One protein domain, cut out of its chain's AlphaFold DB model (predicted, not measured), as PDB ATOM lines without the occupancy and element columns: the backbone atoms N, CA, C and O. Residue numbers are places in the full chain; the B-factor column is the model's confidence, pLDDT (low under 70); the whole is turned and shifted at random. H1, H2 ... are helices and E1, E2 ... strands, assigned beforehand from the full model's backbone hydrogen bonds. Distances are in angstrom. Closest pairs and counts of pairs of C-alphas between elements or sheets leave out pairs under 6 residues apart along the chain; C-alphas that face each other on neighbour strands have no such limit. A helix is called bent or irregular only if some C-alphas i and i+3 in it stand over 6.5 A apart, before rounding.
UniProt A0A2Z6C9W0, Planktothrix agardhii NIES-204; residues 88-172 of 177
ATOM      1  N   ALA A  88     142.666 -14.687  98.385       96.81
ATOM      2  CA  ALA A  88     143.963 -14.194  98.843       96.81
ATOM      3  C   ALA A  88     144.997 -14.132  97.705       96.81
ATOM      4  O   ALA A  88     145.734 -13.153  97.590       96.81
ATOM      5  N   PHE A  89     145.028 -15.149  96.836       97.69
ATOM      6  CA  PHE A  89     145.873 -15.143  95.642       97.69
ATOM      7  C   PHE A  89     145.416 -14.080  94.634       97.69
ATOM      8  O   PHE A  89     146.247 -13.318  94.143       97.69
ATOM      9  N   ILE A  90     144.108 -14.006  94.354       97.38
ATOM     10  CA  ILE A  90     143.519 -13.049  93.403       97.38
ATOM     11  C   ILE A  90     143.841 -11.610  93.816       97.38
ATOM     12  O   ILE A  90     144.375 -10.853  93.006       97.38
ATOM     13  N   SER A  91     143.556 -11.246  95.068       96.81
ATOM     14  CA  SER A  91     143.826  -9.912  95.608       96.81
ATOM     15  C   SER A  91     145.316  -9.595  95.586       96.81
ATOM     16  O   SER A  91     145.702  -8.558  95.063       96.81
ATOM     17  N   CYS A  92     146.170 -10.512  96.054       97.62
ATOM     18  CA  CYS A  92     147.615 -10.280  96.080       97.62
ATOM     19  C   CYS A  92     148.197 -10.057  94.676       97.62
ATOM     20  O   CYS A  92     149.020  -9.160  94.480       97.62
ATOM     21  N   LEU A  93     147.774 -10.855  93.691       97.12
ATOM     22  CA  LEU A  93     148.232 -10.702  92.313       97.12
ATOM     23  C   LEU A  93     147.732  -9.387  91.702       97.12
ATOM     24  O   LEU A  93     148.521  -8.681  91.074       97.12
ATOM     25  N   ARG A  94     146.458  -9.039  91.922       96.06
ATOM     26  CA  ARG A  94     145.873  -7.776  91.459       96.06
ATOM     27  C   ARG A  94     146.620  -6.574  92.031       96.06
ATOM     28  O   ARG A  94     147.094  -5.753  91.257       96.06
ATOM     29  N   ASP A  95     146.845  -6.537  93.343       95.56
ATOM     30  CA  ASP A  95     147.548  -5.431  94.005       95.56
ATOM     31  C   ASP A  95     148.956  -5.216  93.426       95.56
ATOM     32  O   ASP A  95     149.392  -4.084  93.214       95.56
ATOM     33  N   ARG A  96     149.685  -6.301  93.130       95.81
ATOM     34  CA  ARG A  96     151.030  -6.221  92.532       95.81
ATOM     35  C   ARG A  96     151.004  -5.703  91.099       95.81
ATOM     36  O   ARG A  96     151.910  -4.967  90.703       95.81
ATOM     37  N   ILE A  97     150.001  -6.100  90.320       93.81
ATOM     38  CA  ILE A  97     149.800  -5.611  88.954       93.81
ATOM     39  C   ILE A  97     149.452  -4.123  88.990       93.81
ATOM     40  O   ILE A  97     150.117  -3.342  88.310       93.81
ATOM     41  N   ASP A  98     148.515  -3.719  89.847       91.75
ATOM     42  CA  ASP A  98     148.096  -2.325  90.005       91.75
ATOM     43  C   ASP A  98     149.279  -1.437  90.427       91.75
ATOM     44  O   ASP A  98     149.513  -0.377  89.844       91.75
ATOM     45  N   GLN A  99     150.103  -1.897  91.375       90.94
ATOM     46  CA  GLN A  99     151.336  -1.210  91.775       90.94
ATOM     47  C   GLN A  99     152.325  -1.065  90.612       90.94
ATOM     48  O   GLN A  99     152.908   0.006  90.416       90.94
ATOM     49  N   LYS A 100     152.516  -2.123  89.812       89.50
ATOM     50  CA  LYS A 100     153.400  -2.081  88.642       89.50
ATOM     51  C   LYS A 100     152.876  -1.110  87.583       89.50
ATOM     52  O   LYS A 100     153.669  -0.370  87.002       89.50
ATOM     53  N   GLN A 101     151.565  -1.077  87.353       85.06
ATOM     54  CA  GLN A 101     150.933  -0.141  86.425       85.06
ATOM     55  C   GLN A 101     151.111   1.308  86.865       85.06
ATOM     56  O   GLN A 101     151.536   2.136  86.062       85.06
ATOM     57  N   GLN A 102     150.861   1.604  88.140       83.94
ATOM     58  CA  GLN A 102     151.078   2.939  88.702       83.94
ATOM     59  C   GLN A 102     152.547   3.364  88.571       83.94
ATOM     60  O   GLN A 102     152.835   4.498  88.191       83.94
ATOM     61  N   GLN A 103     153.494   2.448  88.807       84.31
ATOM     62  CA  GLN A 103     154.919   2.721  88.604       84.31
ATOM     63  C   GLN A 103     155.236   3.086  87.145       84.31
ATOM     64  O   GLN A 103     155.995   4.024  86.913       84.31
ATOM     65  N   LEU A 104     154.665   2.368  86.172       78.50
ATOM     66  CA  LEU A 104     154.872   2.627  84.742       78.50
ATOM     67  C   LEU A 104     154.224   3.943  84.287       78.50
ATOM     68  O   LEU A 104     154.824   4.681  83.513       78.50
ATOM     69  N   GLN A 105     153.039   4.277  84.800       73.25
ATOM     70  CA  GLN A 105     152.367   5.551  84.514       73.25
ATOM     71  C   GLN A 105     153.166   6.750  85.049       73.25
ATOM     72  O   GLN A 105     153.265   7.782  84.388       73.25
ATOM     73  N   ASN A 106     153.805   6.592  86.211       67.94
ATOM     74  CA  ASN A 106     154.628   7.629  86.834       67.94
ATOM     75  C   ASN A 106     155.999   7.828  86.162       67.94
ATOM     76  O   ASN A 106     156.693   8.789  86.490       67.94
ATOM     77  N   GLN A 107     156.405   6.959  85.227       65.56
ATOM     78  CA  GLN A 107     157.674   7.095  84.498       65.56
ATOM     79  C   GLN A 107     157.623   8.093  83.329       65.56
ATOM     80  O   GLN A 107     158.642   8.309  82.681       65.56
ATOM     81  N   GLY A 108     156.488   8.772  83.131       60.16
ATOM     82  CA  GLY A 108     156.346   9.864  82.173       60.16
ATOM     83  C   GLY A 108     156.172   9.348  80.750       60.16
ATOM     84  O   GLY A 108     157.093   8.831  80.125       60.16
ATOM     85  N   ILE A 109     154.970   9.519  80.217       64.38
ATOM     86  CA  ILE A 109     154.705   9.343  78.791       64.38
ATOM     87  C   ILE A 109     155.238  10.613  78.117       64.38
ATOM     88  O   ILE A 109     154.807  11.696  78.524       64.38
ATOM     89  N   PRO A 110     156.170  10.538  77.144       68.38
ATOM     90  CA  PRO A 110     156.589  11.724  76.402       68.38
ATOM     91  C   PRO A 110     155.351  12.459  75.876       68.38
ATOM     92  O   PRO A 110     154.406  11.805  75.433       68.38
ATOM     93  N   GLU A 111     155.321  13.795  75.957       66.06
ATOM     94  CA  GLU A 111     154.109  14.592  75.680       66.06
ATOM     95  C   GLU A 111     153.457  14.248  74.330       66.06
ATOM     96  O   GLU A 111     152.232  14.231  74.217       66.06
ATOM     97  N   GLU A 112     154.266  13.874  73.341       66.62
ATOM     98  CA  GLU A 112     153.860  13.413  72.008       66.62
ATOM     99  C   GLU A 112     152.985  12.140  71.990       66.62
ATOM    100  O   GLU A 112     152.209  11.953  71.054       66.62
ATOM    101  N   PHE A 113     153.023  11.303  73.031       61.16
ATOM    102  CA  PHE A 113     152.191  10.096  73.164       61.16
ATOM    103  C   PHE A 113     151.017  10.267  74.145       61.16
ATOM    104  O   PHE A 113     150.172   9.377  74.259       61.16
ATOM    105  N   SER A 114     150.915  11.414  74.827       60.16
ATOM    106  CA  SER A 114     149.887  11.668  75.853       60.16
ATOM    107  C   SER A 114     148.449  11.604  75.313       60.16
ATOM    108  O   SER A 114     147.545  11.144  76.008       60.16
ATOM    109  N   GLN A 115     148.242  11.991  74.049       54.56
ATOM    110  CA  GLN A 115     146.926  12.002  73.399       54.56
ATOM    111  C   GLN A 115     146.424  10.599  73.019       54.56
ATOM    112  O   GLN A 115     145.220  10.382  72.935       54.56
ATOM    113  N   ILE A 116     147.329   9.630  72.829       57.88
ATOM    114  CA  ILE A 116     146.976   8.247  72.466       57.88
ATOM    115  C   ILE A 116     146.532   7.461  73.711       57.88
ATOM    116  O   ILE A 116     145.658   6.599  73.633       57.88
ATOM    117  N   VAL A 117     147.087   7.793  74.881       55.09
ATOM    118  CA  VAL A 117     146.945   7.000  76.115       55.09
ATOM    119  C   VAL A 117     145.686   7.349  76.925       55.09
ATOM    120  O   VAL A 117     145.290   6.596  77.809       55.09
ATOM    121  N   GLN A 118     144.980   8.435  76.593       52.66
ATOM    122  CA  GLN A 118     143.726   8.816  77.268       52.66
ATOM    123  C   GLN A 118     142.522   7.924  76.931       52.66
ATOM    124  O   GLN A 118     141.454   8.079  77.528       52.66
ATOM    125  N   THR A 119     142.667   6.978  76.005       43.62
ATOM    126  CA  THR A 119     141.534   6.199  75.505       43.62
ATOM    127  C   THR A 119     141.564   4.789  76.090       43.62
ATOM    128  O   THR A 119     142.231   3.906  75.567       43.62
ATOM    129  N   GLN A 120     140.777   4.612  77.156       47.12
ATOM    130  CA  GLN A 120     140.379   3.354  77.810       47.12
ATOM    131  C   GLN A 120     141.381   2.756  78.814       47.12
ATOM    132  O   GLN A 120     142.468   2.299  78.474       47.12
ATOM    133  N   ALA A 121     140.948   2.680  80.078       50.69
ATOM    134  CA  ALA A 121     141.504   1.742  81.044       50.69
ATOM    135  C   ALA A 121     141.220   0.326  80.526       50.69
ATOM    136  O   ALA A 121     140.119  -0.195  80.686       50.69
ATOM    137  N   VAL A 122     142.185  -0.263  79.823       56.38
ATOM    138  CA  VAL A 122     142.090  -1.653  79.384       56.38
ATOM    139  C   VAL A 122     142.118  -2.525  80.633       56.38
ATOM    140  O   VAL A 122     143.023  -2.396  81.456       56.38
ATOM    141  N   GLU A 123     141.118  -3.385  80.802       64.50
ATOM    142  CA  GLU A 123     141.057  -4.301  81.935       64.50
ATOM    143  C   GLU A 123     142.225  -5.297  81.831       64.50
ATOM    144  O   GLU A 123     142.257  -6.194  80.989       64.50
ATOM    145  N   VAL A 124     143.253  -5.077  82.650       80.31
ATOM    146  CA  VAL A 124     144.511  -5.838  82.616       80.31
ATOM    147  C   VAL A 124     144.414  -7.166  83.371       80.31
ATOM    148  O   VAL A 124     145.286  -8.032  83.243       80.31
ATOM    149  N   PHE A 125     143.350  -7.348  84.146       89.31
ATOM    150  CA  PHE A 125     143.191  -8.474  85.048       89.31
ATOM    151  C   PHE A 125     141.744  -8.973  85.050       89.31
ATOM    152  O   PHE A 125     140.864  -8.337  85.619       89.31
ATOM    153  N   GLY A 126     141.513 -10.130  84.434       91.00
ATOM    154  CA  GLY A 126     140.209 -10.784  84.359       91.00
ATOM    155  C   GLY A 126     140.105 -11.973  85.311       91.00
ATOM    156  O   GLY A 126     141.054 -12.747  85.462       91.00
ATOM    157  N   VAL A 127     138.936 -12.152  85.926       94.38
ATOM    158  CA  VAL A 127     138.629 -13.292  86.804       94.38
ATOM    159  C   VAL A 127     137.375 -13.993  86.291       94.38
ATOM    160  O   VAL A 127     136.303 -13.398  86.259       94.38
ATOM    161  N   GLY A 128     137.516 -15.254  85.886       94.25
ATOM    162  CA  GLY A 128     136.412 -16.138  85.511       94.25
ATOM    163  C   GLY A 128     135.868 -16.944  86.694       94.25
ATOM    164  O   GLY A 128     136.084 -16.614  87.868       94.25
ATOM    165  N   ARG A 129     135.170 -18.048  86.389       96.00
ATOM    166  CA  ARG A 129     134.728 -19.004  87.419       96.00
ATOM    167  C   ARG A 129     135.910 -19.697  88.083       96.00
ATOM    168  O   ARG A 129     135.853 -19.941  89.279       96.00
ATOM    169  N   VAL A 130     136.955 -20.009  87.324       96.56
ATOM    170  CA  VAL A 130     138.158 -20.731  87.758       96.56
ATOM    171  C   VAL A 130     139.426 -20.083  87.208       96.56
ATOM    172  O   VAL A 130     140.426 -20.000  87.916       96.56
ATOM    173  N   ILE A 131     139.406 -19.624  85.958       94.81
ATOM    174  CA  ILE A 131     140.576 -19.028  85.312       94.81
ATOM    175  C   ILE A 131     140.795 -17.589  85.783       94.81
ATOM    176  O   ILE A 131     139.851 -16.817  85.947       94.81
ATOM    177  N   ILE A 132     142.055 -17.202  85.945       95.81
ATOM    178  CA  ILE A 132     142.471 -15.802  86.048       95.81
ATOM    179  C   ILE A 132     143.284 -15.489  84.800       95.81
ATOM    180  O   ILE A 132     144.088 -16.311  84.366       95.81
ATOM    181  N   ALA A 133     143.088 -14.320  84.211       93.06
ATOM    182  CA  ALA A 133     143.848 -13.874  83.057       93.06
ATOM    183  C   ALA A 133     144.489 -12.520  83.346       93.06
ATOM    184  O   ALA A 133     143.844 -11.614  83.866       93.06
ATOM    185  N   THR A 134     145.755 -12.373  82.981       94.00
ATOM    186  CA  THR A 134     146.426 -11.075  82.924       94.00
ATOM    187  C   THR A 134     147.313 -11.002  81.684       94.00
ATOM    188  O   THR A 134     147.378 -11.953  80.910       94.00
ATOM    189  N   TRP A 135     147.959  -9.870  81.437       92.38
ATOM    190  CA  TRP A 135     148.817  -9.680  80.270       92.38
ATOM    191  C   TRP A 135     150.177 -10.347  80.474       92.38
ATOM    192  O   TRP A 135     150.673 -10.449  81.596       92.38
ATOM    193  N   GLU A 136     150.822 -10.754  79.383       92.38
ATOM    194  CA  GLU A 136     152.144 -11.396  79.411       92.38
ATOM    195  C   GLU A 136     153.225 -10.531  80.078       92.38
ATOM    196  O   GLU A 136     154.125 -11.060  80.730       92.38
ATOM    197  N   ALA A 137     153.071  -9.203  80.043       91.81
ATOM    198  CA  ALA A 137     153.920  -8.259  80.770       91.81
ATOM    199  C   ALA A 137     153.978  -8.512  82.294       91.81
ATOM    200  O   ALA A 137     154.929  -8.089  82.951       91.81
ATOM    201  N   TYR A 138     152.989  -9.212  82.860       94.31
ATOM    202  CA  TYR A 138     152.910  -9.543  84.286       94.31
ATOM    203  C   TYR A 138     153.255 -11.009  84.584       94.31
ATOM    204  O   TYR A 138     153.003 -11.483  85.696       94.31
ATOM    205  N   LEU A 139     153.850 -11.741  83.632       95.56
ATOM    206  CA  LEU A 139     154.253 -13.139  83.812       95.56
ATOM    207  C   LEU A 139     155.174 -13.323  85.026       95.56
ATOM    208  O   LEU A 139     154.907 -14.174  85.872       95.56
ATOM    209  N   GLU A 140     156.218 -12.502  85.146       96.56
ATOM    210  CA  GLU A 140     157.183 -12.599  86.250       96.56
ATOM    211  C   GLU A 140     156.518 -12.322  87.609       96.56
ATOM    212  O   GLU A 140     156.708 -13.070  88.570       96.56
ATOM    213  N   ILE A 141     155.662 -11.294  87.679       96.44
ATOM    214  CA  ILE A 141     154.880 -10.973  88.884       96.44
ATOM    215  C   ILE A 141     153.976 -12.151  89.261       96.44
ATOM    216  O   ILE A 141     153.889 -12.519  90.434       96.44
ATOM    217  N   THR A 142     153.338 -12.771  88.271       97.06
ATOM    218  CA  THR A 142     152.466 -13.931  88.466       97.06
ATOM    219  C   THR A 142     153.248 -15.123  89.018       97.06
ATOM    220  O   THR A 142     152.865 -15.680  90.046       97.06
ATOM    221  N   GLN A 143     154.378 -15.477  88.398       97.94
ATOM    222  CA  GLN A 143     155.247 -16.577  88.835       97.94
ATOM    223  C   GLN A 143     155.737 -16.379  90.270       97.94
ATOM    224  O   GLN A 143     155.622 -17.284  91.097       97.94
ATOM    225  N   LYS A 144     156.218 -15.174  90.585       97.94
ATOM    226  CA  LYS A 144     156.682 -14.826  91.929       97.94
ATOM    227  C   LYS A 144     155.560 -14.920  92.963       97.94
ATOM    228  O   LYS A 144     155.776 -15.428  94.056       97.94
ATOM    229  N   THR A 145     154.350 -14.485  92.612       98.00
ATOM    230  CA  THR A 145     153.180 -14.561  93.503       98.00
ATOM    231  C   THR A 145     152.773 -16.005  93.787       98.00
ATOM    232  O   THR A 145     152.508 -16.345  94.937       98.00
ATOM    233  N   ILE A 146     152.789 -16.877  92.772       97.69
ATOM    234  CA  ILE A 146     152.552 -18.320  92.947       97.69
ATOM    235  C   ILE A 146     153.602 -18.924  93.889       97.69
ATOM    236  O   ILE A 146     153.246 -19.632  94.831       97.69
ATOM    237  N   GLN A 147     154.881 -18.609  93.664       97.75
ATOM    238  CA  GLN A 147     155.992 -19.135  94.457       97.75
ATOM    239  C   GLN A 147     155.929 -18.689  95.924       97.75
ATOM    240  O   GLN A 147     156.078 -19.516  96.819       97.75
ATOM    241  N   GLU A 148     155.705 -17.402  96.183       97.75
ATOM    242  CA  GLU A 148     155.700 -16.841  97.540       97.75
ATOM    243  C   GLU A 148     154.497 -17.293  98.369       97.75
ATOM    244  O   GLU A 148     154.622 -17.474  99.579       97.75
ATOM    245  N   LEU A 149     153.345 -17.502  97.728       97.00
ATOM    246  CA  LEU A 149     152.150 -18.016  98.397       97.00
ATOM    247  C   LEU A 149     152.132 -19.550  98.489       97.00
ATOM    248  O   LEU A 149     151.250 -20.103  99.142       97.00
ATOM    249  N   GLY A 150     153.082 -20.243  97.848       96.50
ATOM    250  CA  GLY A 150     153.183 -21.704  97.877       96.50
ATOM    251  C   GLY A 150     151.959 -22.417  97.295       96.50
ATOM    252  O   GLY A 150     151.634 -23.525  97.722       96.50
ATOM    253  N   VAL A 151     151.250 -21.781  96.359       96.19
ATOM    254  CA  VAL A 151     150.025 -22.330  95.756       96.19
ATOM    255  C   VAL A 151     150.347 -23.192  94.536       96.19
ATOM    256  O   VAL A 151     151.253 -22.891  93.764       96.19
ATOM    257  N   ASN A 152     149.581 -24.265  94.332       95.00
ATOM    258  CA  ASN A 152     149.764 -25.169  93.195       95.00
ATOM    259  C   ASN A 152     148.922 -24.720  91.989       95.00
ATOM    260  O   ASN A 152     147.819 -25.224  91.763       95.00
ATOM    261  N   LEU A 153     149.426 -23.730  91.251       96.56
ATOM    262  CA  LEU A 153     148.764 -23.149  90.082       96.56
ATOM    263  C   LEU A 153     149.652 -23.242  88.843       96.56
ATOM    264  O   LEU A 153     150.867 -23.056  88.905       96.56
ATOM    265  N   LYS A 154     149.011 -23.456  87.698       95.00
ATOM    266  CA  LYS A 154     149.631 -23.499  86.382       95.00
ATOM    267  C   LYS A 154     149.467 -22.171  85.662       95.00
ATOM    268  O   LYS A 154     148.378 -21.602  85.656       95.00
ATOM    269  N   ILE A 155     150.526 -21.740  84.978       95.19
ATOM    270  CA  ILE A 155     150.485 -20.623  84.030       95.19
ATOM    271  C   ILE A 155     150.496 -21.168  82.600       95.19
ATOM    272  O   ILE A 155     151.305 -22.032  82.259       95.19
ATOM    273  N   ILE A 156     149.615 -20.642  81.754       91.44
ATOM    274  CA  ILE A 156     149.545 -20.931  80.320       91.44
ATOM    275  C   ILE A 156     149.660 -19.616  79.549       91.44
ATOM    276  O   ILE A 156     148.882 -18.695  79.784       91.44
ATOM    277  N   ALA A 157     150.606 -19.527  78.613       86.62
ATOM    278  CA  ALA A 157     150.695 -18.395  77.693       86.62
ATOM    279  C   ALA A 157     149.611 -18.501  76.608       86.62
ATOM    280  O   ALA A 157     149.394 -19.571  76.038       86.62
ATOM    281  N   ASN A 158     148.936 -17.392  76.314       79.12
ATOM    282  CA  ASN A 158     147.896 -17.313  75.296       79.12
ATOM    283  C   ASN A 158     147.900 -15.943  74.604       79.12
ATOM    284  O   ASN A 158     147.349 -14.991  75.143       79.12
ATOM    285  N   LYS A 159     148.493 -15.863  73.405       76.69
ATOM    286  CA  LYS A 159     148.446 -14.699  72.492       76.69
ATOM    287  C   LYS A 159     148.569 -13.334  73.205       76.69
ATOM    288  O   LYS A 159     147.681 -12.496  73.097       76.69
ATOM    289  N   GLY A 160     149.659 -13.123  73.951       82.06
ATOM    290  CA  GLY A 160     149.920 -11.874  74.688       82.06
ATOM    291  C   GLY A 160     149.277 -11.789  76.080       82.06
ATOM    292  O   GLY A 160     149.492 -10.817  76.805       82.06
ATOM    293  N   ALA A 161     148.527 -12.813  76.486       86.44
ATOM    294  CA  ALA A 161     148.008 -12.994  77.832       86.44
ATOM    295  C   ALA A 161     148.662 -14.195  78.530       86.44
ATOM    296  O   ALA A 161     149.185 -15.117  77.901       86.44
ATOM    297  N   VAL A 162     148.581 -14.205  79.853       91.88
ATOM    298  CA  VAL A 162     148.898 -15.341  80.713       91.88
ATOM    299  C   VAL A 162     147.644 -15.742  81.476       91.88
ATOM    300  O   VAL A 162     146.939 -14.918  82.054       91.88
ATOM    301  N   MET A 163     147.354 -17.034  81.440       93.06
ATOM    302  CA  MET A 163     146.204 -17.658  82.072       93.06
ATOM    303  C   MET A 163     146.672 -18.471  83.271       93.06
ATOM    304  O   MET A 163     147.557 -19.311  83.132       93.06
ATOM    305  N   ILE A 164     146.066 -18.238  84.429       96.25
ATOM    306  CA  ILE A 164     146.348 -18.925  85.683       96.25
ATOM    307  C   ILE A 164     145.159 -19.815  86.030       96.25
ATOM    308  O   ILE A 164     144.014 -19.361  86.046       96.25
ATOM    309  N   LEU A 165     145.433 -21.089  86.289       95.19
ATOM    310  CA  LEU A 165     144.427 -22.103  86.593       95.19
ATOM    311  C   LEU A 165     145.009 -23.191  87.511       95.19
ATOM    312  O   LEU A 165     146.231 -23.322  87.596       95.19
ATOM    313  N   PRO A 166     144.169 -23.985  88.195       95.94
ATOM    314  CA  PRO A 166     144.627 -25.138  88.967       95.94
ATOM    315  C   PRO A 166     145.420 -26.143  88.122       95.94
ATOM    316  O   PRO A 166     145.108 -26.380  86.950       95.94
ATOM    317  N   GLU A 167     146.434 -26.764  88.725       93.44
ATOM    318  CA  GLU A 167     147.212 -27.822  88.073       93.44
ATOM    319  C   GLU A 167     146.317 -29.019  87.688       93.44
ATOM    320  O   GLU A 167     145.336 -29.336  88.360       93.44
ATOM    321  N   GLY A 168     146.638 -29.691  86.578       91.31
ATOM    322  CA  GLY A 168     145.846 -30.814  86.058       91.31
ATOM    323  C   GLY A 168     144.639 -30.421  85.196       91.31
ATOM    324  O   GLY A 168     144.206 -31.232  84.376       91.31
ATOM    325  N   ILE A 169     144.163 -29.173  85.279       94.31
ATOM    326  CA  ILE A 169     143.109 -28.658  84.400       94.31
ATOM    327  C   ILE A 169     143.691 -28.228  83.052       94.31
ATOM    328  O   ILE A 169     144.706 -27.540  82.952       94.31
ATOM    329  N   ASN A 170     143.063 -28.708  81.985       93.38
ATOM    330  CA  ASN A 170     143.357 -28.377  80.594       93.38
ATOM    331  C   ASN A 170     142.205 -28.815  79.671       93.38
ATOM    332  O   ASN A 170     141.338 -29.606  80.057       93.38
ATOM    333  N   LYS A 171     142.250 -28.367  78.412       93.88
ATOM    334  CA  LYS A 171     141.255 -28.671  77.372       93.88
ATOM    335  C   LYS A 171     140.948 -30.171  77.243       93.88
ATOM    336  O   LYS A 171     139.787 -30.553  77.123       93.88
ATOM    337  N   ALA A 172     141.968 -31.029  77.317       94.12
ATOM    338  CA  ALA A 172     141.789 -32.476  77.220       94.12
ATOM    339  C   ALA A 172     141.154 -33.082  78.482       94.12
ATOM    340  O   ALA A 172     140.369 -34.018  78.371       94.12
TER     341      ALA A 172
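Overview. This is residues 88 to 172 of the 177 residues of a protein of Planktothrix agardhii NIES-204 (UniProt A0A2Z6C9W0). What shape is it? An antiparallel sheet in the order E1 - E2 - E4 - E3 has H1 and H3 over one face, making two layers, and an arm with residues 102 to 108 and 110 to 116 sticks out. What is in it? The printed part has 85 residues, mixed in class, with helices and strands in the order H1 H2 E1 E2 H3 E3 E4. It is only just loose, close to compact, with a radius of gyration of the C-alphas of 14.7 A, and elongated, 47 by 27 by 18 A.

Along the chain. Where are the strands? E1 is residues 125 to 127, E2 132 to 135, E3 153 to 158, 15.9 A, and E4 161 to 166, 16.8 A, ending at C-alpha 166 (144.627, -25.138, 88.967). Where are the helices? H1, residues 88 to 105, 25.8 A, begins at C-alpha 88 (143.963, -14.194, 98.843). H2 is residues 111 to 117 and H3 136 to 149, 20.1 A; both are irregular, with C-alphas 112 and 115 7.2 A apart and 137 and 140 7.7 A apart.

Arrangement. Which strands pair? Within hydrogen-bond range are N 126 and O 133, 2.8 A, in the hairpin E1 and E2; N 134 and O 162, 3.0 A, between E2 and E4; and N 156 and O 163, 2.8 A, in the hairpin E3 and E4. Where are the helices? H3 is on the sheet at a height of 8.2 A, over E4, in a split strand-helix-strand unit E2, H3, E3, with E4 between the two strands and a right-handed crossover. H1, on the same face, touches H3 with residues 89 to 97 alone, opposite ways at a steep tilt of 41 degrees, closest at the C-alphas of Leu 93 and Thr 145, 6.4 A; H2 is not on the sheet and is apart from H3. Are the helix backbones complete? Each O i to N i+4 pair is within range in H1, 8 of 10 in H3 and 0 of 3 in H2, where 2 of 4 O i to N i+3 pairs are.

Size, cuts and confidence. How large is it? The two farthest C-alphas, of Glu 111 and Ala 172, are 48.7 A apart. Are there cuts, long links or weak places? The printed part has no cut and no long link; pLDDT is under 70 in residues 106 to 123.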